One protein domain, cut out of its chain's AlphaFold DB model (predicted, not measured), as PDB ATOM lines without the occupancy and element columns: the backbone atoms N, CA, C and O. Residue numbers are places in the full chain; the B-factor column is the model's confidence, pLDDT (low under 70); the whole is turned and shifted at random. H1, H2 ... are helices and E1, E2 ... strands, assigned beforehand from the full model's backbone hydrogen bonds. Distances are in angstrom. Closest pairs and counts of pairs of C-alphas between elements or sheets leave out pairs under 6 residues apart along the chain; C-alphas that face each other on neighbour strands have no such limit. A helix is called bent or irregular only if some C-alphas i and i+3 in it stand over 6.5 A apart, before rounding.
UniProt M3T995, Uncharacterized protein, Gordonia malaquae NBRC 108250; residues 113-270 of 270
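AT A GLANCE: This is residues 113 to 270 of the 270 residues of an uncharacterized protein of Gordonia malaquae NBRC 108250 (UniProt M3T995). Two long helices, H5 and H6, lie side by side as a helical hairpin along the longest axis; H1 crosses H5, and the shorter H2, H3 and H4 fold back and forth by the end where H5 begins and H6 ends. Toward the other end lies a small strand hairpin, E1 and E2, with a long loop, residues 143 to 160. The printed part has 158 residues, with six named helices and two named strands in the order H1 E1 E2 H2 H3 H4 H5 H6; the sheet is antiparallel and the class mostly helix. It is only just compact, close to loose, with a radius of gyration of the C-alphas of 17.8 A, and elongated, spanning 56 by 32 by 20 A.

HOW THE PARTS SIT: Begin at the hairpin of E1, residues 140 to 142, and E2, residues 161 to 163, antiparallel at 154 degrees: N 141 and O 162 are within hydrogen-bond range at 2.8 A. Residues 140 to 141 of E1 also pair, antiparallel, with residues 148 to 149. Now find the hub, H5, residues 216 to 238, only just irregular, with C-alphas 218 and 221 6.6 A apart. H6, residues 244 to 268, touches it opposite ways at a shallow tilt of 14 degrees, a hairpin closest at the C-alphas of Ile 230 and Thr 251, 5.6 A. H1, residues 122 to 130, touches residues 225 to 233 of H5, about perpendicular at 76 degrees; the C-alphas of Thr 126 and Ala 229 are closest, 5.4 A. H2, residues 169 to 182, touches H5 at a steep tilt of 46 degrees, closest at the C-alphas of Tyr 175 and Gln 224, 6.1 A; it also touches H6, at Ala 182 and Ile 262, C-alphas 5.5 A apart. H3, residues 186 to 196, forms a hairpin with H2 and another with H4, residues 201 to 211, where the C-alphas of Ala 195 and Arg 204 are closest, 5.2 A. H4 touches residues 216 to 217 of H5, with the C-alphas of Leu 209 and Gly 217 closest, 4.8 A. Each O i to N i+4 pair is within hydrogen-bond range in H1, H2, H3, H4 and H6, and 16 of 19 are in H5.

IN THESE COORDINATES: Find C-alpha 122 at (-24.993, 40.906, -6.902), where H1 begins. H2 runs 20.3 A. H5 runs 34.0 A from C-alpha 216 at (-45.678, 25.979, -5.965). H6 runs 35.5 A to C-alpha 268 at (-50.345, 28.859, -3.223).

THE WHOLE: The C-alphas of Ser 155 and Arg 270 are the two farthest apart, 58.3 A. The printed part has no cut. The link from E1 to E2 is long, with 18 residues. Look for pLDDT under 70 at residues 113 to 119 and 132 to 137; the mean of the printed part is 86.3.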
ATOM      1  N   ARG A 113     -11.500  51.705  -0.181       46.34
ATOM      2  CA  ARG A 113     -12.448  50.603  -0.071       46.34
ATOM      3  C   ARG A 113     -13.788  51.225   0.235       46.34
ATOM      4  O   ARG A 113     -14.030  51.567   1.382       46.34
ATOM      5  N   VAL A 114     -14.562  51.455  -0.819       43.59
ATOM      6  CA  VAL A 114     -16.026  51.382  -0.863       43.59
ATOM      7  C   VAL A 114     -16.363  51.340  -2.350       43.59
ATOM      8  O   VAL A 114     -16.376  52.376  -3.022       43.59
ATOM      9  N   THR A 115     -16.603  50.150  -2.885       45.84
ATOM     10  CA  THR A 115     -17.362  50.054  -4.130       45.84
ATOM     11  C   THR A 115     -18.776  50.509  -3.816       45.84
ATOM     12  O   THR A 115     -19.348  50.017  -2.848       45.84
ATOM     13  N   ARG A 116     -19.360  51.423  -4.601       53.09
ATOM     14  CA  ARG A 116     -20.798  51.665  -4.458       53.09
ATOM     15  C   ARG A 116     -21.540  50.454  -5.026       53.09
ATOM     16  O   ARG A 116     -21.266  50.056  -6.156       53.09
ATOM     17  N   LEU A 117     -22.523  49.930  -4.292       50.25
ATOM     18  CA  LEU A 117     -23.429  48.854  -4.741       50.25
ATOM     19  C   LEU A 117     -23.961  48.940  -6.197       50.25
ATOM     20  O   LEU A 117     -24.122  47.880  -6.795       50.25
ATOM     21  N   PRO A 118     -24.235  50.117  -6.814       50.62
ATOM     22  CA  PRO A 118     -24.796  50.189  -8.168       50.62
ATOM     23  C   PRO A 118     -23.909  49.605  -9.272       50.62
ATOM     24  O   PRO A 118     -24.423  49.319 -10.351       50.62
ATOM     25  N   ASP A 119     -22.608  49.445  -9.020       58.91
ATOM     26  CA  ASP A 119     -21.656  48.898  -9.992       58.91
ATOM     27  C   ASP A 119     -21.425  47.387  -9.803       58.91
ATOM     28  O   ASP A 119     -20.740  46.758 -10.615       58.91
ATOM     29  N   LEU A 120     -21.986  46.797  -8.739       74.62
ATOM     30  CA  LEU A 120     -21.808  45.395  -8.393       74.62
ATOM     31  C   LEU A 120     -23.011  44.561  -8.840       74.62
ATOM     32  O   LEU A 120     -24.130  44.743  -8.362       74.62
ATOM     33  N   ASP A 121     -22.765  43.588  -9.713       82.38
ATOM     34  CA  ASP A 121     -23.788  42.629 -10.128       82.38
ATOM     35  C   ASP A 121     -23.946  41.526  -9.065       82.38
ATOM     36  O   ASP A 121     -23.357  40.445  -9.148       82.38
ATOM     37  N   ILE A 122     -24.701  41.839  -8.004       85.25
ATOM     38  CA  ILE A 122     -24.993  40.906  -6.902       85.25
ATOM     39  C   ILE A 122     -25.704  39.658  -7.421       85.25
ATOM     40  O   ILE A 122     -25.459  38.567  -6.907       85.25
ATOM     41  N   ASP A 123     -26.563  39.799  -8.426       86.75
ATOM     42  CA  ASP A 123     -27.332  38.680  -8.960       86.75
ATOM     43  C   ASP A 123     -26.403  37.725  -9.734       86.75
ATOM     44  O   ASP A 123     -26.420  36.524  -9.474       86.75
ATOM     45  N   LEU A 124     -25.482  38.240 -10.559       84.25
ATOM     46  CA  LEU A 124     -24.441  37.430 -11.208       84.25
ATOM     47  C   LEU A 124     -23.523  36.727 -10.197       84.25
ATOM     48  O   LEU A 124     -23.173  35.555 -10.376       84.25
ATOM     49  N   LEU A 125     -23.117  37.423  -9.130       88.19
ATOM     50  CA  LEU A 125     -22.327  36.816  -8.056       88.19
ATOM     51  C   LEU A 125     -23.118  35.726  -7.339       88.19
ATOM     52  O   LEU A 125     -22.579  34.655  -7.072       88.19
ATOM     53  N   THR A 126     -24.394  35.972  -7.063       90.62
ATOM     54  CA  THR A 126     -25.288  35.002  -6.429       90.62
ATOM     55  C   THR A 126     -25.416  33.757  -7.293       90.62
ATOM     56  O   THR A 126     -25.160  32.656  -6.807       90.62
ATOM     57  N   ASP A 127     -25.709  33.923  -8.582       86.50
ATOM     58  CA  ASP A 127     -25.812  32.828  -9.545       86.50
ATOM     59  C   ASP A 127     -24.522  32.007  -9.585       86.50
ATOM     60  O   ASP A 127     -24.554  30.783  -9.438       86.50
ATOM     61  N   THR A 128     -23.373  32.683  -9.677       86.25
ATOM     62  CA  THR A 128     -22.050  32.043  -9.661       86.25
ATOM     63  C   THR A 128     -21.838  31.227  -8.388       86.25
ATOM     64  O   THR A 128     -21.422  30.073  -8.444       86.25
ATOM     65  N   ARG A 129     -22.154  31.792  -7.220       89.69
ATOM     66  CA  ARG A 129     -21.952  31.116  -5.931       89.69
ATOM     67  C   ARG A 129     -22.944  29.968  -5.714       89.69
ATOM     68  O   ARG A 129     -22.625  28.997  -5.024       89.69
ATOM     69  N   MET A 130     -24.144  30.049  -6.283       85.94
ATOM     70  CA  MET A 130     -25.152  28.982  -6.238       85.94
ATOM     71  C   MET A 130     -24.843  27.835  -7.209       85.94
ATOM     72  O   MET A 130     -25.273  26.697  -6.995       85.94
ATOM     73  N   MET A 131     -24.089  28.110  -8.270       77.69
ATOM     74  CA  MET A 131     -23.627  27.121  -9.231       77.69
ATOM     75  C   MET A 131     -22.515  26.258  -8.619       77.69
ATOM     76  O   MET A 131     -21.369  26.665  -8.495       77.69
ATOM     77  N   ALA A 132     -22.864  25.032  -8.223       57.06
ATOM     78  CA  ALA A 132     -21.949  24.144  -7.505       57.06
ATOM     79  C   ALA A 132     -20.802  23.556  -8.354       57.06
ATOM     80  O   ALA A 132     -19.938  22.921  -7.773       57.06
ATOM     81  N   GLU A 133     -20.805  23.709  -9.683       53.44
ATOM     82  CA  GLU A 133     -19.813  23.143 -10.619       53.44
ATOM     83  C   GLU A 133     -20.210  23.562 -12.053       53.44
ATOM     84  O   GLU A 133     -21.015  22.891 -12.704       53.44
ATOM     85  N   VAL A 134     -19.713  24.693 -12.552       49.19
ATOM     86  CA  VAL A 134     -19.880  25.091 -13.964       49.19
ATOM     87  C   VAL A 134     -18.492  25.276 -14.560       49.19
ATOM     88  O   VAL A 134     -17.637  25.869 -13.915       49.19
ATOM     89  N   ASP A 135     -18.289  24.692 -15.746       50.69
ATOM     90  CA  ASP A 135     -17.038  24.619 -16.523       50.69
ATOM     91  C   ASP A 135     -16.063  25.787 -16.290       50.69
ATOM     92  O   ASP A 135     -16.406  26.920 -16.619       50.69
ATOM     93  N   ASP A 136     -14.851  25.464 -15.810       54.88
ATOM     94  CA  ASP A 136     -13.549  26.171 -15.915       54.88
ATOM     95  C   ASP A 136     -13.482  27.701 -15.679       54.88
ATOM     96  O   ASP A 136     -12.408  28.293 -15.796       54.88
ATOM     97  N   MET A 137     -14.581  28.368 -15.330       60.72
ATOM     98  CA  MET A 137     -14.618  29.802 -15.052       60.72
ATOM     99  C   MET A 137     -14.525  30.047 -13.552       60.72
ATOM    100  O   MET A 137     -15.520  30.283 -12.870       60.72
ATOM    101  N   GLU A 138     -13.296  30.027 -13.053       75.81
ATOM    102  CA  GLU A 138     -12.976  30.557 -11.733       75.81
ATOM    103  C   GLU A 138     -13.175  32.079 -11.771       75.81
ATOM    104  O   GLU A 138     -12.445  32.803 -12.457       75.81
ATOM    105  N   LEU A 139     -14.201  32.567 -11.074       82.81
ATOM    106  CA  LEU A 139     -14.468  33.993 -10.945       82.81
ATOM    107  C   LEU A 139     -13.860  34.525  -9.655       82.81
ATOM    108  O   LEU A 139     -13.885  33.890  -8.600       82.81
ATOM    109  N   TYR A 140     -13.343  35.738  -9.745       87.06
ATOM    110  CA  TYR A 140     -12.734  36.444  -8.635       87.06
ATOM    111  C   TYR A 140     -13.373  37.817  -8.489       87.06
ATOM    112  O   TYR A 140     -13.975  38.338  -9.425       87.06
ATOM    113  N   ILE A 141     -13.229  38.412  -7.315       86.50
ATOM    114  CA  ILE A 141     -13.610  39.791  -7.053       86.50
ATOM    115  C   ILE A 141     -12.401  40.557  -6.532       86.50
ATOM    116  O   ILE A 141     -11.663  40.068  -5.677       86.50
ATOM    117  N   ASP A 142     -12.194  41.753  -7.063       84.56
ATOM    118  CA  ASP A 142     -11.250  42.721  -6.514       84.56
ATOM    119  C   ASP A 142     -11.836  43.307  -5.217       84.56
ATOM    120  O   ASP A 142     -12.879  43.958  -5.241       84.56
ATOM    121  N   GLY A 143     -11.180  43.071  -4.084       80.88
ATOM    122  CA  GLY A 143     -11.577  43.537  -2.755       80.88
ATOM    123  C   GLY A 143     -11.560  45.060  -2.592       80.88
ATOM    124  O   GLY A 143     -12.244  45.608  -1.729       80.88
ATOM    125  N   SER A 144     -10.818  45.767  -3.446       74.81
ATOM    126  CA  SER A 144     -10.719  47.227  -3.427       74.81
ATOM    127  C   SER A 144     -11.737  47.905  -4.342       74.81
ATOM    128  O   SER A 144     -12.228  48.986  -4.017       74.81
ATOM    129  N   THR A 145     -12.065  47.277  -5.474       72.00
ATOM    130  CA  THR A 145     -12.930  47.875  -6.503       72.00
ATOM    131  C   THR A 145     -14.254  47.157  -6.724       72.00
ATOM    132  O   THR A 145     -15.035  47.617  -7.553       72.00
ATOM    133  N   GLY A 146     -14.489  46.009  -6.088       77.06
ATOM    134  CA  GLY A 146     -15.674  45.168  -6.281       77.06
ATOM    135  C   GLY A 146     -15.826  44.593  -7.692       77.06
ATOM    136  O   GLY A 146     -16.845  43.982  -8.005       77.06
ATOM    137  N   ARG A 147     -14.840  44.768  -8.578       80.38
ATOM    138  CA  ARG A 147     -14.928  44.289  -9.961       80.38
ATOM    139  C   ARG A 147     -14.806  42.775 -10.011       80.38
ATOM    140  O   ARG A 147     -13.899  42.204  -9.412       80.38
ATOM    141  N   ILE A 148     -15.668  42.149 -10.806       82.56
ATOM    142  CA  ILE A 148     -15.554  40.730 -11.140       82.56
ATOM    143  C   ILE A 148     -14.412  40.554 -12.142       82.56
ATOM    144  O   ILE A 148     -14.349  41.245 -13.164       82.56
ATOM    145  N   LEU A 149     -13.508  39.631 -11.837       82.25
ATOM    146  CA  LEU A 149     -12.323  39.305 -12.612       82.25
ATOM    147  C   LEU A 149     -12.388  37.844 -13.059       82.25
ATOM    148  O   LEU A 149     -12.748  36.958 -12.285       82.25
ATOM    149  N   THR A 150     -11.992  37.594 -14.303       80.38
ATOM    150  CA  THR A 150     -11.743  36.244 -14.838       80.38
ATOM    151  C   THR A 150     -10.249  35.922 -14.880       80.38
ATOM    152  O   THR A 150      -9.863  34.762 -14.950       80.38
ATOM    153  N   GLU A 151      -9.397  36.951 -14.863       78.38
ATOM    154  CA  GLU A 151      -7.939  36.853 -14.925       78.38
ATOM    155  C   GLU A 151      -7.310  38.011 -14.137       78.38
ATOM    156  O   GLU A 151      -7.835  39.127 -14.136       78.38
ATOM    157  N   PHE A 152      -6.175  37.754 -13.486       79.50
ATOM    158  CA  PHE A 152      -5.364  38.754 -12.789       79.50
ATOM    159  C   PHE A 152      -3.907  38.281 -12.678       79.50
ATOM    160  O   PHE A 152      -3.590  37.119 -12.950       79.50
ATOM    161  N   ASP A 153      -3.001  39.190 -12.315       79.56
ATOM    162  CA  ASP A 153      -1.581  38.873 -12.166       79.56
ATOM    163  C   ASP A 153      -1.308  38.189 -10.819       79.56
ATOM    164  O   ASP A 153      -1.194  38.837  -9.784       79.56
ATOM    165  N   TRP A 154      -1.155  36.864 -10.844       75.19
ATOM    166  CA  TRP A 154      -0.813  36.050  -9.671       75.19
ATOM    167  C   TRP A 154       0.549  36.375  -9.047       75.19
ATOM    168  O   TRP A 154       0.847  35.891  -7.955       75.19
ATOM    169  N   SER A 155       1.406  37.134  -9.738       79.19
ATOM    170  CA  SER A 155       2.695  37.567  -9.197       79.19
ATOM    171  C   SER A 155       2.604  38.840  -8.353       79.19
ATOM    172  O   SER A 155       3.553  39.154  -7.632       79.19
ATOM    173  N   ASP A 156       1.470  39.546  -8.401       77.31
ATOM    174  CA  ASP A 156       1.219  40.708  -7.556       77.31
ATOM    175  C   ASP A 156       0.715  40.274  -6.173       77.31
ATOM    176  O   ASP A 156      -0.477  40.103  -5.932       77.31
ATOM    177  N   GLU A 157       1.642  40.130  -5.225       72.75
ATOM    178  CA  GLU A 157       1.324  39.809  -3.827       72.75
ATOM    179  C   GLU A 157       0.536  40.920  -3.104       72.75
ATOM    180  O   GLU A 157       0.054  40.701  -1.993       72.75
ATOM    181  N   SER A 158       0.419  42.116  -3.697       73.25
ATOM    182  CA  SER A 158      -0.378  43.221  -3.152       73.25
ATOM    183  C   SER A 158      -1.817  43.258  -3.674       73.25
ATOM    184  O   SER A 158      -2.606  44.075  -3.194       73.25
ATOM    185  N   ALA A 159      -2.161  42.375  -4.618       75.06
ATOM    186  CA  ALA A 159      -3.498  42.278  -5.180       75.06
ATOM    187  C   ALA A 159      -4.496  41.751  -4.137       75.06
ATOM    188  O   ALA A 159      -4.392  40.632  -3.633       75.06
ATOM    189  N   ASP A 160      -5.490  42.574  -3.828       84.06
ATOM    190  CA  ASP A 160      -6.600  42.241  -2.944       84.06
ATOM    191  C   ASP A 160      -7.685  41.529  -3.757       84.06
ATOM    192  O   ASP A 160      -8.610  42.158  -4.258       84.06
ATOM    193  N   VAL A 161      -7.510  40.230  -4.005       87.00
ATOM    194  CA  VAL A 161      -8.386  39.450  -4.894       87.00
ATOM    195  C   VAL A 161      -8.944  38.241  -4.153       87.00
ATOM    196  O   VAL A 161      -8.208  37.468  -3.538       87.00
ATOM    197  N   HIS A 162     -10.259  38.049  -4.233       88.31
ATOM    198  CA  HIS A 162     -10.966  36.974  -3.545       88.31
ATOM    199  C   HIS A 162     -11.688  36.065  -4.532       88.31
ATOM    200  O   HIS A 162     -12.401  36.531  -5.414       88.31
ATOM    201  N   HIS A 163     -11.543  34.754  -4.359       88.50
ATOM    202  CA  HIS A 163     -12.278  33.780  -5.160       88.50
ATOM    203  C   HIS A 163     -13.776  33.797  -4.814       88.50
ATOM    204  O   HIS A 163     -14.156  33.812  -3.634       88.50
ATOM    205  N   VAL A 164     -14.632  33.769  -5.837       88.75
ATOM    206  CA  VAL A 164     -16.089  33.692  -5.699       88.75
ATOM    207  C   VAL A 164     -16.470  32.248  -5.355       88.75
ATOM    208  O   VAL A 164     -16.845  31.442  -6.198       88.75
ATOM    209  N   ASN A 165     -16.333  31.907  -4.074       87.19
ATOM    210  CA  ASN A 165     -16.591  30.555  -3.577       87.19
ATOM    211  C   ASN A 165     -18.079  30.180  -3.632       87.19
ATOM    212  O   ASN A 165     -18.943  31.004  -3.338       87.19
ATOM    213  N   SER A 166     -18.368  28.901  -3.879       88.62
ATOM    214  CA  SER A 166     -19.738  28.387  -3.810       88.62
ATOM    215  C   SER A 166     -20.340  28.504  -2.400       88.62
ATOM    216  O   SER A 166     -19.648  28.327  -1.392       88.62
ATOM    217  N   ILE A 167     -21.647  28.778  -2.328       88.19
ATOM    218  CA  ILE A 167     -22.428  28.743  -1.086       88.19
ATOM    219  C   ILE A 167     -22.359  27.332  -0.504       88.19
ATOM    220  O   ILE A 167     -22.582  26.339  -1.201       88.19
ATOM    221  N   SER A 168     -22.074  27.237   0.796       88.44
ATOM    222  CA  SER A 168     -21.894  25.948   1.457       88.44
ATOM    223  C   SER A 168     -23.155  25.082   1.374       88.44
ATOM    224  O   SER A 168     -24.278  25.576   1.448       88.44
ATOM    225  N   SER A 169     -22.986  23.759   1.319       87.00
ATOM    226  CA  SER A 169     -24.124  22.830   1.355       87.00
ATOM    227  C   SER A 169     -24.998  22.993   2.601       87.00
ATOM    228  O   SER A 169     -26.157  22.589   2.569       87.00
ATOM    229  N   HIS A 170     -24.448  23.536   3.694       88.88
ATOM    230  CA  HIS A 170     -25.204  23.834   4.907       88.88
ATOM    231  C   HIS A 170     -26.179  24.990   4.676       88.88
ATOM    232  O   HIS A 170     -27.368  24.816   4.914       88.88
ATOM    233  N   GLU A 171     -25.708  26.104   4.112       90.50
ATOM    234  CA  GLU A 171     -26.570  27.251   3.797       90.50
ATOM    235  C   GLU A 171     -27.627  26.899   2.756       90.50
ATOM    236  O   GLU A 171     -28.818  27.143   2.946       90.50
ATOM    237  N   GLN A 172     -27.233  26.191   1.693       89.94
ATOM    238  CA  GLN A 172     -28.211  25.750   0.702       89.94
ATOM    239  C   GLN A 172     -29.284  24.836   1.337       89.94
ATOM    240  O   GLN A 172     -30.428  24.814   0.881       89.94
ATOM    241  N   TYR A 173     -28.939  24.060   2.375       92.38
ATOM    242  CA  TYR A 173     -29.901  23.231   3.108       92.38
ATOM    243  C   TYR A 173     -30.859  24.083   3.950       92.38
ATOM    244  O   TYR A 173     -32.062  23.821   3.929       92.38
ATOM    245  N   THR A 174     -30.367  25.151   4.586       94.62
ATOM    246  CA  THR A 174     -31.199  26.158   5.264       94.62
ATOM    247  C   THR A 174     -32.266  26.724   4.322       94.62
ATOM    248  O   THR A 174     -33.419  26.897   4.720       94.62
ATOM    249  N   TYR A 175     -31.946  26.937   3.039       96.06
ATOM    250  CA  TYR A 175     -32.926  27.423   2.056       96.06
ATOM    251  C   TYR A 175     -34.058  26.417   1.813       96.06
ATOM    252  O   TYR A 175     -35.227  26.799   1.700       96.06
ATOM    253  N   LEU A 176     -33.725  25.120   1.748       96.31
ATOM    254  CA  LEU A 176     -34.708  24.043   1.595       96.31
ATOM    255  C   LEU A 176     -35.643  23.971   2.809       96.31
ATOM    256  O   LEU A 176     -36.856  23.800   2.644       96.31
ATOM    257  N   GLU A 177     -35.092  24.107   4.016       97.12
ATOM    258  CA  GLU A 177     -35.862  24.124   5.264       97.12
ATOM    259  C   GLU A 177     -36.795  25.335   5.324       97.12
ATOM    260  O   GLU A 177     -37.998  25.167   5.529       97.12
ATOM    261  N   ALA A 178     -36.279  26.532   5.037       97.94
ATOM    262  CA  ALA A 178     -37.055  27.769   5.048       97.94
ATOM    263  C   ALA A 178     -38.240  27.722   4.066       97.94
ATOM    264  O   ALA A 178     -39.367  28.074   4.425       97.94
ATOM    265  N   PHE A 179     -38.026  27.217   2.845       98.38
ATOM    266  CA  PHE A 179     -39.118  27.036   1.885       98.38
ATOM    267  C   PHE A 179     -40.134  26.005   2.377       98.38
ATOM    268  O   PHE A 179     -41.343  26.214   2.268       98.38
ATOM    269  N   THR A 180     -39.656  24.887   2.930       98.00
ATOM    270  CA  THR A 180     -40.519  23.835   3.476       98.00
ATOM    271  C   THR A 180     -41.410  24.375   4.594       98.00
ATOM    272  O   THR A 180     -42.603  24.073   4.630       98.00
ATOM    273  N   ASP A 181     -40.877  25.214   5.478       98.00
ATOM    274  CA  ASP A 181     -41.640  25.794   6.581       98.00
ATOM    275  C   ASP A 181     -42.708  26.802   6.124       98.00
ATOM    276  O   ASP A 181     -43.781  26.873   6.740       98.00
ATOM    277  N   ALA A 182     -42.482  27.496   5.003       97.69
ATOM    278  CA  ALA A 182     -43.454  28.406   4.390       97.69
ATOM    279  C   ALA A 182     -44.669  27.693   3.752       97.69
ATOM    280  O   ALA A 182     -45.734  28.289   3.595       97.69
ATOM    281  N   VAL A 183     -44.563  26.408   3.393       97.88
ATOM    282  CA  VAL A 183     -45.640  25.652   2.720       97.88
ATOM    283  C   VAL A 183     -46.807  25.374   3.668       97.88
ATOM    284  O   VAL A 183     -46.657  24.597   4.601       97.88
ATOM    285  N   ALA A 184     -47.996  25.933   3.439       96.69
ATOM    286  CA  ALA A 184     -49.168  25.772   4.310       96.69
ATOM    287  C   ALA A 184     -49.787  24.358   4.291       96.69
ATOM    288  O   ALA A 184     -50.253  23.887   5.335       96.69
ATOM    289  N   ASP A 185     -49.777  23.680   3.138       96.12
ATOM    290  CA  ASP A 185     -50.281  22.311   2.971       96.12
ATOM    291  C   ASP A 185     -49.461  21.345   3.840       96.12
ATOM    292  O   ASP A 185     -48.254  21.171   3.650       96.12
ATOM    293  N   ARG A 186     -50.119  20.709   4.814       96.12
ATOM    294  CA  ARG A 186     -49.457  19.818   5.777       96.12
ATOM    295  C   ARG A 186     -48.902  18.557   5.128       96.12
ATOM    296  O   ARG A 186     -47.838  18.103   5.547       96.12
ATOM    297  N   ASP A 187     -49.595  18.014   4.132       95.00
ATOM    298  CA  ASP A 187     -49.178  16.789   3.457       95.00
ATOM    299  C   ASP A 187     -47.964  17.089   2.578       95.00
ATOM    300  O   ASP A 187     -46.958  16.384   2.652       95.00
ATOM    301  N   LEU A 188     -47.998  18.180   1.803       96.00
ATOM    302  CA  LEU A 188     -46.834  18.610   1.023       96.00
ATOM    303  C   LEU A 188     -45.637  18.919   1.931       96.00
ATOM    304  O   LEU A 188     -44.535  18.444   1.663       96.00
ATOM    305  N   ARG A 189     -45.846  19.667   3.021       97.25
ATOM    306  CA  ARG A 189     -44.788  19.985   3.991       97.25
ATOM    307  C   ARG A 189     -44.158  18.719   4.578       97.25
ATOM    308  O   ARG A 189     -42.938  18.657   4.698       97.25
ATOM    309  N   SER A 190     -44.962  17.707   4.920       96.62
ATOM    310  CA  SER A 190     -44.457  16.419   5.419       96.62
ATOM    311  C   SER A 190     -43.576  15.721   4.382       96.62
ATOM    312  O   SER A 190     -42.447  15.348   4.693       96.62
ATOM    313  N   HIS A 191     -44.042  15.619   3.132       95.50
ATOM    314  CA  HIS A 191     -43.263  15.003   2.054       95.50
ATOM    315  C   HIS A 191     -41.959  15.755   1.757       95.50
ATOM    316  O   HIS A 191     -40.943  15.125   1.462       95.50
ATOM    317  N   LEU A 192     -41.966  17.090   1.841       96.50
ATOM    318  CA  LEU A 192     -40.753  17.891   1.689       96.50
ATOM    319  C   LEU A 192     -39.755  17.589   2.812       96.50
ATOM    320  O   LEU A 192     -38.608  17.289   2.505       96.50
ATOM    321  N   ARG A 193     -40.178  17.548   4.083       96.81
ATOM    322  CA  ARG A 193     -39.291  17.179   5.208       96.81
ATOM    323  C   ARG A 193     -38.689  15.781   5.045       96.81
ATOM    324  O   ARG A 193     -37.480  15.614   5.162       96.81
ATOM    325  N   GLU A 194     -39.495  14.797   4.654       95.44
ATOM    326  CA  GLU A 194     -39.011  13.437   4.359       95.44
ATOM    327  C   GLU A 194     -38.019  13.382   3.180       95.44
ATOM    328  O   GLU A 194     -37.166  12.485   3.091       95.44
ATOM    329  N   ALA A 195     -38.135  14.316   2.230       95.31
ATOM    330  CA  ALA A 195     -37.187  14.453   1.135       95.31
ATOM    331  C   ALA A 195     -35.824  14.976   1.619       95.31
ATOM    332  O   ALA A 195     -34.803  14.545   1.068       95.31
ATOM    333  N   LEU A 196     -35.810  15.828   2.653       94.25
ATOM    334  CA  LEU A 196     -34.599  16.400   3.248       94.25
ATOM    335  C   LEU A 196     -33.807  15.386   4.092       94.25
ATOM    336  O   LEU A 196     -32.583  15.353   3.993       94.25
ATOM    337  N   ASP A 197     -34.478  14.465   4.791       89.00
ATOM    338  CA  ASP A 197     -33.865  13.474   5.701       89.00
ATOM    339  C   ASP A 197     -33.080  12.322   5.010       89.00
ATOM    340  O   ASP A 197     -32.893  11.238   5.569       89.00
ATOM    341  N   GLY A 198     -32.603  12.488   3.769       81.25
ATOM    342  CA  GLY A 198     -31.947  11.399   3.036       81.25
ATOM    343  C   GLY A 198     -30.891  11.807   2.014       81.25
ATOM    344  O   GLY A 198     -30.445  12.945   1.928       81.25
ATOM    345  N   ARG A 199     -30.452  10.835   1.203       85.88
ATOM    346  CA  ARG A 199     -29.441  11.081   0.163       85.88
ATOM    347  C   ARG A 199     -30.008  11.979  -0.934       85.88
ATOM    348  O   ARG A 199     -31.109  11.735  -1.422       85.88
ATOM    349  N   ARG A 200     -29.182  12.922  -1.401       87.31
ATOM    350  CA  ARG A 200     -29.515  13.883  -2.471       87.31
ATOM    351  C   ARG A 200     -30.775  14.709  -2.139       87.31
ATOM    352  O   ARG A 200     -31.714  14.698  -2.940       87.31
ATOM    353  N   PRO A 201     -30.787  15.422  -0.996       91.06
ATOM    354  CA  PRO A 201     -31.963  16.149  -0.512       91.06
ATOM    355  C   PRO A 201     -32.483  17.158  -1.543       91.06
ATOM    356  O   PRO A 201     -33.663  17.128  -1.868       91.06
ATOM    357  N   PHE A 202     -31.597  17.923  -2.194       90.44
ATOM    358  CA  PHE A 202     -31.950  18.851  -3.283       90.44
ATOM    359  C   PHE A 202     -32.771  18.219  -4.401       90.44
ATOM    360  O   PHE A 202     -33.773  18.774  -4.850       90.44
ATOM    361  N   ARG A 203     -32.340  17.047  -4.879       90.81
ATOM    362  CA  ARG A 203     -33.019  16.372  -5.985       90.81
ATOM    363  C   ARG A 203     -34.410  15.931  -5.561       90.81
ATOM    364  O   ARG A 203     -35.373  16.246  -6.246       90.81
ATOM    365  N   ARG A 204     -34.503  15.250  -4.418       94.44
ATOM    366  CA  ARG A 204     -35.775  14.736  -3.900       94.44
ATOM    367  C   ARG A 204     -36.747  15.872  -3.592       94.44
ATOM    368  O   ARG A 204     -37.917  15.766  -3.933       94.44
ATOM    369  N   PHE A 205     -36.258  16.966  -3.015       96.12
ATOM    370  CA  PHE A 205     -37.036  18.177  -2.775       96.12
ATOM    371  C   PHE A 205     -37.632  18.727  -4.079       96.12
ATOM    372  O   PHE A 205     -38.847  18.899  -4.183       96.12
ATOM    373  N   LYS A 206     -36.807  18.912  -5.120       93.25
ATOM    374  CA  LYS A 206     -37.283  19.364  -6.437       93.25
ATOM    375  C   LYS A 206     -38.264  18.383  -7.082       93.25
ATOM    376  O   LYS A 206     -39.231  18.829  -7.693       93.25
ATOM    377  N   ASP A 207     -38.044  17.077  -6.929       94.31
ATOM    378  CA  ASP A 207     -38.955  16.047  -7.438       94.31
ATOM    379  C   ASP A 207     -40.343  16.165  -6.785       94.31
ATOM    380  O   ASP A 207     -41.355  16.125  -7.489       94.31
ATOM    381  N   VAL A 208     -40.403  16.384  -5.465       95.19
ATOM    382  CA  VAL A 208     -41.660  16.612  -4.729       95.19
ATOM    383  C   VAL A 208     -42.365  17.874  -5.231       95.19
ATOM    384  O   VAL A 208     -43.557  17.829  -5.540       95.19
ATOM    385  N   LEU A 209     -41.640  18.989  -5.382       94.56
ATOM    386  CA  LEU A 209     -42.215  20.239  -5.890       94.56
ATOM    387  C   LEU A 209     -42.750  20.113  -7.321       94.56
ATOM    388  O   LEU A 209     -43.810  20.659  -7.629       94.56
ATOM    389  N   PHE A 210     -42.034  19.395  -8.188       90.56
ATOM    390  CA  PHE A 210     -42.420  19.189  -9.584       90.56
ATOM    391  C   PHE A 210     -43.676  18.319  -9.720       90.56
ATOM    392  O   PHE A 210     -44.516  18.567 -10.583       90.56
ATOM    393  N   GLN A 211     -43.816  17.306  -8.864       88.62
ATOM    394  CA  GLN A 211     -44.957  16.389  -8.881       88.62
ATOM    395  C   GLN A 211     -46.211  16.983  -8.220       88.62
ATOM    396  O   GLN A 211     -47.313  16.468  -8.418       88.62
ATOM    397  N   HIS A 212     -46.073  18.064  -7.447       88.38
ATOM    398  CA  HIS A 212     -47.193  18.654  -6.727       88.38
ATOM    399  C   HIS A 212     -48.155  19.445  -7.630       88.38
ATOM    400  O   HIS A 212     -47.763  20.253  -8.473       88.38
ATOM    401  N   ARG A 213     -49.462  19.284  -7.392       81.00
ATOM    402  CA  ARG A 213     -50.540  19.855  -8.225       81.00
ATOM    403  C   ARG A 213     -50.601  21.387  -8.245       81.00
ATOM    404  O   ARG A 213     -51.028  21.956  -9.245       81.00
ATOM    405  N   THR A 214     -50.210  22.054  -7.156       79.81
ATOM    406  CA  THR A 214     -50.344  23.519  -7.008       79.81
ATOM    407  C   THR A 214     -49.289  24.300  -7.785       79.81
ATOM    408  O   THR A 214     -49.364  25.523  -7.845       79.81
ATOM    409  N   LYS A 215     -48.303  23.611  -8.383       83.50
ATOM    410  CA  LYS A 215     -47.161  24.221  -9.081       83.50
ATOM    411  C   LYS A 215     -46.378  25.227  -8.228       83.50
ATOM    412  O   LYS A 215     -45.660  26.049  -8.784       83.50
ATOM    413  N   VAL A 216     -46.444  25.126  -6.896       92.75
ATOM    414  CA  VAL A 216     -45.678  25.979  -5.965       92.75
ATOM    415  C   VAL A 216     -44.167  25.939  -6.237       92.75
ATOM    416  O   VAL A 216     -43.462  26.892  -5.934       92.75
ATOM    417  N   GLY A 217     -43.673  24.890  -6.903       92.25
ATOM    418  CA  GLY A 217     -42.285  24.794  -7.353       92.25
ATOM    419  C   GLY A 217     -41.798  25.941  -8.245       92.25
ATOM    420  O   GLY A 217     -40.596  26.165  -8.296       92.25
ATOM    421  N   VAL A 218     -42.682  26.712  -8.896       94.75
ATOM    422  CA  VAL A 218     -42.269  27.922  -9.639       94.75
ATOM    423  C   VAL A 218     -41.735  29.030  -8.726       94.75
ATOM    424  O   VAL A 218     -40.972  29.871  -9.183       94.75
ATOM    425  N   LEU A 219     -42.115  29.021  -7.444       96.44
ATOM    426  CA  LEU A 219     -41.639  29.974  -6.440       96.44
ATOM    427  C   LEU A 219     -40.298  29.555  -5.826       96.44
ATOM    428  O   LEU A 219     -39.694  30.351  -5.117       96.44
ATOM    429  N   TRP A 220     -39.820  28.332  -6.088       96.00
ATOM    430  CA  TRP A 220     -38.560  27.852  -5.519       96.00
ATOM    431  C   TRP A 220     -37.366  28.664  -6.013       96.00
ATOM    432  O   TRP A 220     -36.634  29.182  -5.181       96.00
ATOM    433  N   SER A 221     -37.199  28.816  -7.333       93.56
ATOM    434  CA  SER A 221     -36.095  29.584  -7.929       93.56
ATOM    435  C   SER A 221     -35.960  31.002  -7.362       93.56
ATOM    436  O   SER A 221     -34.937  31.264  -6.734       93.56
ATOM    437  N   PRO A 222     -36.988  31.874  -7.440       96.00
ATOM    438  CA  PRO A 222     -36.865  33.227  -6.903       96.00
ATOM    439  C   PRO A 222     -36.643  33.247  -5.384       96.00
ATOM    440  O   PRO A 222     -36.017  34.170  -4.872       96.00
ATOM    441  N   PHE A 223     -37.131  32.243  -4.646       97.62
ATOM    442  CA  PHE A 223     -36.909  32.142  -3.204       97.62
ATOM    443  C   PHE A 223     -35.453  31.814  -2.861       97.62
ATOM    444  O   PHE A 223     -34.847  32.530  -2.068       97.62
ATOM    445  N   GLN A 224     -34.875  30.779  -3.477       95.56
ATOM    446  CA  GLN A 224     -33.470  30.430  -3.243       95.56
ATOM    447  C   GLN A 224     -32.509  31.511  -3.760       95.56
ATOM    448  O   GLN A 224     -31.506  31.761  -3.108       95.56
ATOM    449  N   GLU A 225     -32.826  32.178  -4.877       95.06
ATOM    450  CA  GLU A 225     -32.039  33.302  -5.414       95.06
ATOM    451  C   GLU A 225     -32.050  34.481  -4.432       95.06
ATOM    452  O   GLU A 225     -31.017  35.083  -4.165       95.06
ATOM    453  N   THR A 226     -33.200  34.765  -3.811       97.25
ATOM    454  CA  THR A 226     -33.312  35.832  -2.803       97.25
ATOM    455  C   THR A 226     -32.472  35.538  -1.557       97.25
ATOM    456  O   THR A 226     -31.793  36.433  -1.060       97.25
ATOM    457  N   LEU A 227     -32.491  34.299  -1.051       97.25
ATOM    458  CA  LEU A 227     -31.652  33.914   0.090       97.25
ATOM    459  C   LEU A 227     -30.165  33.875  -0.286       97.25
ATOM    460  O   LEU A 227     -29.335  34.390   0.457       97.25
ATOM    461  N   GLY A 228     -29.843  33.363  -1.477       95.69
ATOM    462  CA  GLY A 228     -28.495  33.395  -2.040       95.69
ATOM    463  C   GLY A 228     -27.933  34.809  -2.164       95.69
ATOM    464  O   GLY A 228     -26.750  35.016  -1.894       95.69
ATOM    465  N   ALA A 229     -28.772  35.788  -2.510       94.88
ATOM    466  CA  ALA A 229     -28.379  37.189  -2.558       94.88
ATOM    467  C   ALA A 229     -28.048  37.734  -1.163       94.88
ATOM    468  O   ALA A 229     -27.019  38.382  -1.011       94.88
ATOM    469  N   ILE A 230     -28.852  37.421  -0.138       96.12
ATOM    470  CA  ILE A 230     -28.574  37.810   1.261       96.12
ATOM    471  C   ILE A 230     -27.216  37.259   1.717       96.12
ATOM    472  O   ILE A 230     -26.376  38.012   2.209       96.12
ATOM    473  N   ASP A 231     -26.959  35.976   1.473       95.62
ATOM    474  CA  ASP A 231     -25.673  35.343   1.787       95.62
ATOM    475  C   ASP A 231     -24.505  35.957   1.004       95.62
ATOM    476  O   ASP A 231     -23.389  36.091   1.513       95.62
ATOM    477  N   THR A 232     -24.743  36.333  -0.253       94.31
ATOM    478  CA  THR A 232     -23.737  36.973  -1.108       94.31
ATOM    479  C   THR A 232     -23.403  38.376  -0.609       94.31
ATOM    480  O   THR A 232     -22.225  38.722  -0.544       94.31
ATOM    481  N   ILE A 233     -24.400  39.153  -0.183       93.44
ATOM    482  CA  ILE A 233     -24.215  40.472   0.439       93.44
ATOM    483  C   ILE A 233     -23.412  40.340   1.735       93.44
ATOM    484  O   ILE A 233     -22.448  41.074   1.938       93.44
ATOM    485  N   GLU A 234     -23.743  39.367   2.584       94.00
ATOM    486  CA  GLU A 234     -23.017  39.140   3.837       94.00
ATOM    487  C   GLU A 234     -21.562  38.705   3.602       94.00
ATOM    488  O   GLU A 234     -20.653  39.098   4.341       94.00
ATOM    489  N   TRP A 235     -21.317  37.926   2.548       93.81
ATOM    490  CA  TRP A 235     -19.967  37.582   2.114       93.81
ATOM    491  C   TRP A 235     -19.189  38.812   1.629       93.81
ATOM    492  O   TRP A 235     -18.057  39.017   2.062       93.81
ATOM    493  N   LEU A 236     -19.793  39.660   0.791       91.44
ATOM    494  CA  LEU A 236     -19.184  40.909   0.317       91.44
ATOM    495  C   LEU A 236     -18.864  41.867   1.469       91.44
ATOM    496  O   LEU A 236     -17.806  42.499   1.469       91.44
ATOM    497  N   ARG A 237     -19.748  41.933   2.473       91.62
ATOM    498  CA  ARG A 237     -19.552  42.706   3.705       91.62
ATOM    499  C   ARG A 237     -18.338  42.213   4.490       91.62
ATOM    500  O   ARG A 237     -17.506  43.014   4.895       91.62
ATOM    501  N   HIS A 238     -18.186  40.897   4.653       90.81
ATOM    502  CA  HIS A 238     -17.017  40.304   5.320       90.81
ATOM    503  C   HIS A 238     -15.698  40.543   4.578       90.81
ATOM    504  O   HIS A 238     -14.646  40.592   5.215       90.81
ATOM    505  N   LEU A 239     -15.744  40.667   3.251       88.56
ATOM    506  CA  LEU A 239     -14.585  41.039   2.440       88.56
ATOM    507  C   LEU A 239     -14.291  42.545   2.462       88.56
ATOM    508  O   LEU A 239     -13.288  42.969   1.897       88.56
ATOM    509  N   GLU A 240     -15.148  43.346   3.102       86.88
ATOM    510  CA  GLU A 240     -15.087  44.813   3.101       86.88
ATOM    511  C   GLU A 240     -15.155  45.420   1.681       86.88
ATOM    512  O   GLU A 240     -14.669  46.528   1.447       86.88
ATOM    513  N   VAL A 241     -15.775  44.703   0.731       85.56
ATOM    514  CA  VAL A 241     -16.014  45.167  -0.654       85.56
ATOM    515  C   VAL A 241     -17.111  46.235  -0.695       85.56
ATOM    516  O   VAL A 241     -17.053  47.174  -1.498       85.56
ATOM    517  N   ILE A 242     -18.108  46.070   0.177       82.75
ATOM    518  CA  ILE A 242     -19.241  46.974   0.405       82.75
ATOM    519  C   ILE A 242     -19.244  47.432   1.866       82.75
ATOM    520  O   ILE A 242     -18.722  46.740   2.743       82.75
ATOM    521  N   THR A 243     -19.846  48.587   2.139       81.44
ATOM    522  CA  THR A 243     -19.994  49.102   3.511       81.44
ATOM    523  C   THR A 243     -21.087  48.379   4.297       81.44
ATOM    524  O   THR A 243     -21.990  47.772   3.722       81.44
ATOM    525  N   ASP A 244     -21.052  48.500   5.628       80.31
ATOM    526  CA  ASP A 244     -22.123  47.987   6.494       80.31
ATOM    527  C   ASP A 244     -23.485  48.634   6.177       80.31
ATOM    528  O   ASP A 244     -24.503  47.944   6.198       80.31
ATOM    529  N   ASP A 245     -23.520  49.928   5.838       77.75
ATOM    530  CA  ASP A 245     -24.762  50.636   5.488       77.75
ATOM    531  C   ASP A 245     -25.348  50.135   4.158       77.75
ATOM    532  O   ASP A 245     -26.555  49.919   4.041       77.75
ATOM    533  N   GLU A 246     -24.489  49.915   3.160       81.00
ATOM    534  CA  GLU A 246     -24.858  49.322   1.873       81.00
ATOM    535  C   GLU A 246     -25.383  47.898   2.045       81.00
ATOM    536  O   GLU A 246     -26.471  47.576   1.563       81.00
ATOM    537  N   ALA A 247     -24.649  47.066   2.788       85.62
ATOM    538  CA  ALA A 247     -25.063  45.707   3.097       85.62
ATOM    539  C   ALA A 247     -26.409  45.685   3.831       85.62
ATOM    540  O   ALA A 247     -27.296  44.919   3.466       85.62
ATOM    541  N   ALA A 248     -26.599  46.550   4.831       81.25
ATOM    542  CA  ALA A 248     -27.847  46.629   5.583       81.25
ATOM    543  C   ALA A 248     -29.035  47.032   4.698       81.25
ATOM    544  O   ALA A 248     -30.110  46.439   4.806       81.25
ATOM    545  N   TRP A 249     -28.851  48.021   3.819       78.38
ATOM    546  CA  TRP A 249     -29.906  48.487   2.922       78.38
ATOM    547  C   TRP A 249     -30.311  47.421   1.897       78.38
ATOM    548  O   TRP A 249     -31.503  47.140   1.744       78.38
ATOM    549  N   GLU A 250     -29.338  46.794   1.236       85.00
ATOM    550  CA  GLU A 250     -29.611  45.770   0.226       85.00
ATOM    551  C   GLU A 250     -30.176  44.497   0.870       85.00
ATOM    552  O   GLU A 250     -31.181  43.963   0.393       85.00
ATOM    553  N   THR A 251     -29.620  44.047   2.003       91.50
ATOM    554  CA  THR A 251     -30.175  42.913   2.755       91.50
ATOM    555  C   THR A 251     -31.625  43.182   3.133       91.50
ATOM    556  O   THR A 251     -32.472  42.334   2.870       91.50
ATOM    557  N   ALA A 252     -31.962  44.372   3.645       86.25
ATOM    558  CA  ALA A 252     -33.347  44.708   3.981       86.25
ATOM    559  C   ALA A 252     -34.295  44.624   2.767       86.25
ATOM    560  O   ALA A 252     -35.433  44.162   2.898       86.25
ATOM    561  N   ALA A 253     -33.839  45.019   1.572       85.69
ATOM    562  CA  ALA A 253     -34.619  44.883   0.342       85.69
ATOM    563  C   ALA A 253     -34.844  43.407  -0.041       85.69
ATOM    564  O   ALA A 253     -35.966  43.016  -0.385       85.69
ATOM    565  N   ARG A 254     -33.808  42.566   0.066       93.88
ATOM    566  CA  ARG A 254     -33.908  41.120  -0.197       93.88
ATOM    567  C   ARG A 254     -34.760  40.404   0.853       93.88
ATOM    568  O   ARG A 254     -35.553  39.534   0.502       93.88
ATOM    569  N   GLU A 255     -34.690  40.806   2.117       94.31
ATOM    570  CA  GLU A 255     -35.547  40.279   3.182       94.31
ATOM    571  C   GLU A 255     -37.023  40.619   2.964       94.31
ATOM    572  O   GLU A 255     -37.877  39.741   3.088       94.31
ATOM    573  N   ALA A 256     -37.339  41.847   2.546       89.62
ATOM    574  CA  ALA A 256     -38.707  42.209   2.183       89.62
ATOM    575  C   ALA A 256     -39.235  41.337   1.026       89.62
ATOM    576  O   ALA A 256     -40.379  40.875   1.057       89.62
ATOM    577  N   ARG A 257     -38.388  41.051   0.025       95.31
ATOM    578  CA  ARG A 257     -38.732  40.143  -1.080       95.31
ATOM    579  C   ARG A 257     -38.915  38.695  -0.615       95.31
ATOM    580  O   ARG A 257     -39.838  38.024  -1.080       95.31
ATOM    581  N   ARG A 258     -38.071  38.210   0.299       97.75
ATOM    582  CA  ARG A 258     -38.202  36.884   0.929       97.75
ATOM    583  C   ARG A 258     -39.561  36.760   1.608       97.75
ATOM    584  O   ARG A 258     -40.256  35.771   1.386       97.75
ATOM    585  N   ASP A 259     -39.949  37.758   2.394       97.38
ATOM    586  CA  ASP A 259     -41.203  37.740   3.145       97.38
ATOM    587  C   ASP A 259     -42.424  37.747   2.202       97.38
ATOM    588  O   ASP A 259     -43.352  36.957   2.386       97.38
ATOM    589  N   GLU A 260     -42.381  38.525   1.113       97.12
ATOM    590  CA  GLU A 260     -43.396  38.482   0.048       97.12
ATOM    591  C   GLU A 260     -43.506  37.081  -0.585       97.12
ATOM    592  O   GLU A 260     -44.605  36.561  -0.802       97.12
ATOM    593  N   LEU A 261     -42.374  36.431  -0.865       97.75
ATOM    594  CA  LEU A 261     -42.357  35.075  -1.416       97.75
ATOM    595  C   LEU A 261     -42.905  34.047  -0.419       97.75
ATOM    596  O   LEU A 261     -43.630  33.144  -0.837       97.75
ATOM    597  N   ILE A 262     -42.637  34.191   0.883       98.31
ATOM    598  CA  ILE A 262     -43.231  33.344   1.933       98.31
ATOM    599  C   ILE A 262     -44.758  33.457   1.911       98.31
ATOM    600  O   ILE A 262     -45.452  32.436   1.970       98.31
ATOM    601  N   GLU A 263     -45.302  34.669   1.782       97.56
ATOM    602  CA  GLU A 263     -46.748  34.877   1.659       97.56
ATOM    603  C   GLU A 263     -47.314  34.209   0.401       97.56
ATOM    604  O   GLU A 263     -48.344  33.531   0.473       97.56
ATOM    605  N   GLN A 264     -46.624  34.328  -0.739       96.69
ATOM    606  CA  GLN A 264     -47.025  33.683  -1.993       96.69
ATOM    607  C   GLN A 264     -46.985  32.152  -1.901       96.69
ATOM    608  O   GLN A 264     -47.936  31.492  -2.326       96.69
ATOM    609  N   ILE A 265     -45.933  31.576  -1.310       97.75
ATOM    610  CA  ILE A 265     -45.798  30.129  -1.075       97.75
ATOM    611  C   ILE A 265     -46.934  29.647  -0.172       97.75
ATOM    612  O   ILE A 265     -47.619  28.671  -0.495       97.75
ATOM    613  N   THR A 266     -47.175  30.364   0.928       96.75
ATOM    614  CA  THR A 266     -48.261  30.078   1.867       96.75
ATOM    615  C   THR A 266     -49.605  30.099   1.142       96.75
ATOM    616  O   THR A 266     -50.380  29.155   1.254       96.75
ATOM    617  N   ALA A 267     -49.896  31.150   0.371       95.06
ATOM    618  CA  ALA A 267     -51.159  31.302  -0.346       95.06
ATOM    619  C   ALA A 267     -51.360  30.235  -1.433       95.06
ATOM    620  O   ALA A 267     -52.461  29.705  -1.566       95.06
ATOM    621  N   ALA A 268     -50.306  29.876  -2.170       94.25
ATOM    622  CA  ALA A 268     -50.345  28.859  -3.223       94.25
ATOM    623  C   ALA A 268     -50.520  27.423  -2.693       94.25
ATOM    624  O   ALA A 268     -50.746  26.496  -3.474       94.25
ATOM    625  N   THR A 269     -50.373  27.222  -1.382       93.81
ATOM    626  CA  THR A 269     -50.439  25.911  -0.723       93.81
ATOM    627  C   THR A 269     -51.507  25.838   0.366       93.81
ATOM    628  O   THR A 269     -51.554  24.861   1.101       93.81
ATOM    629  N   ARG A 270     -52.369  26.850   0.492       87.31
ATOM    630  CA  ARG A 270     -53.596  26.760   1.300       87.31
ATOM    631  C   ARG A 270     -54.669  25.961   0.570       87.31
ATOM    632  O   ARG A 270     -55.422  25.260   1.280       87.31
TER     633      ARG A 270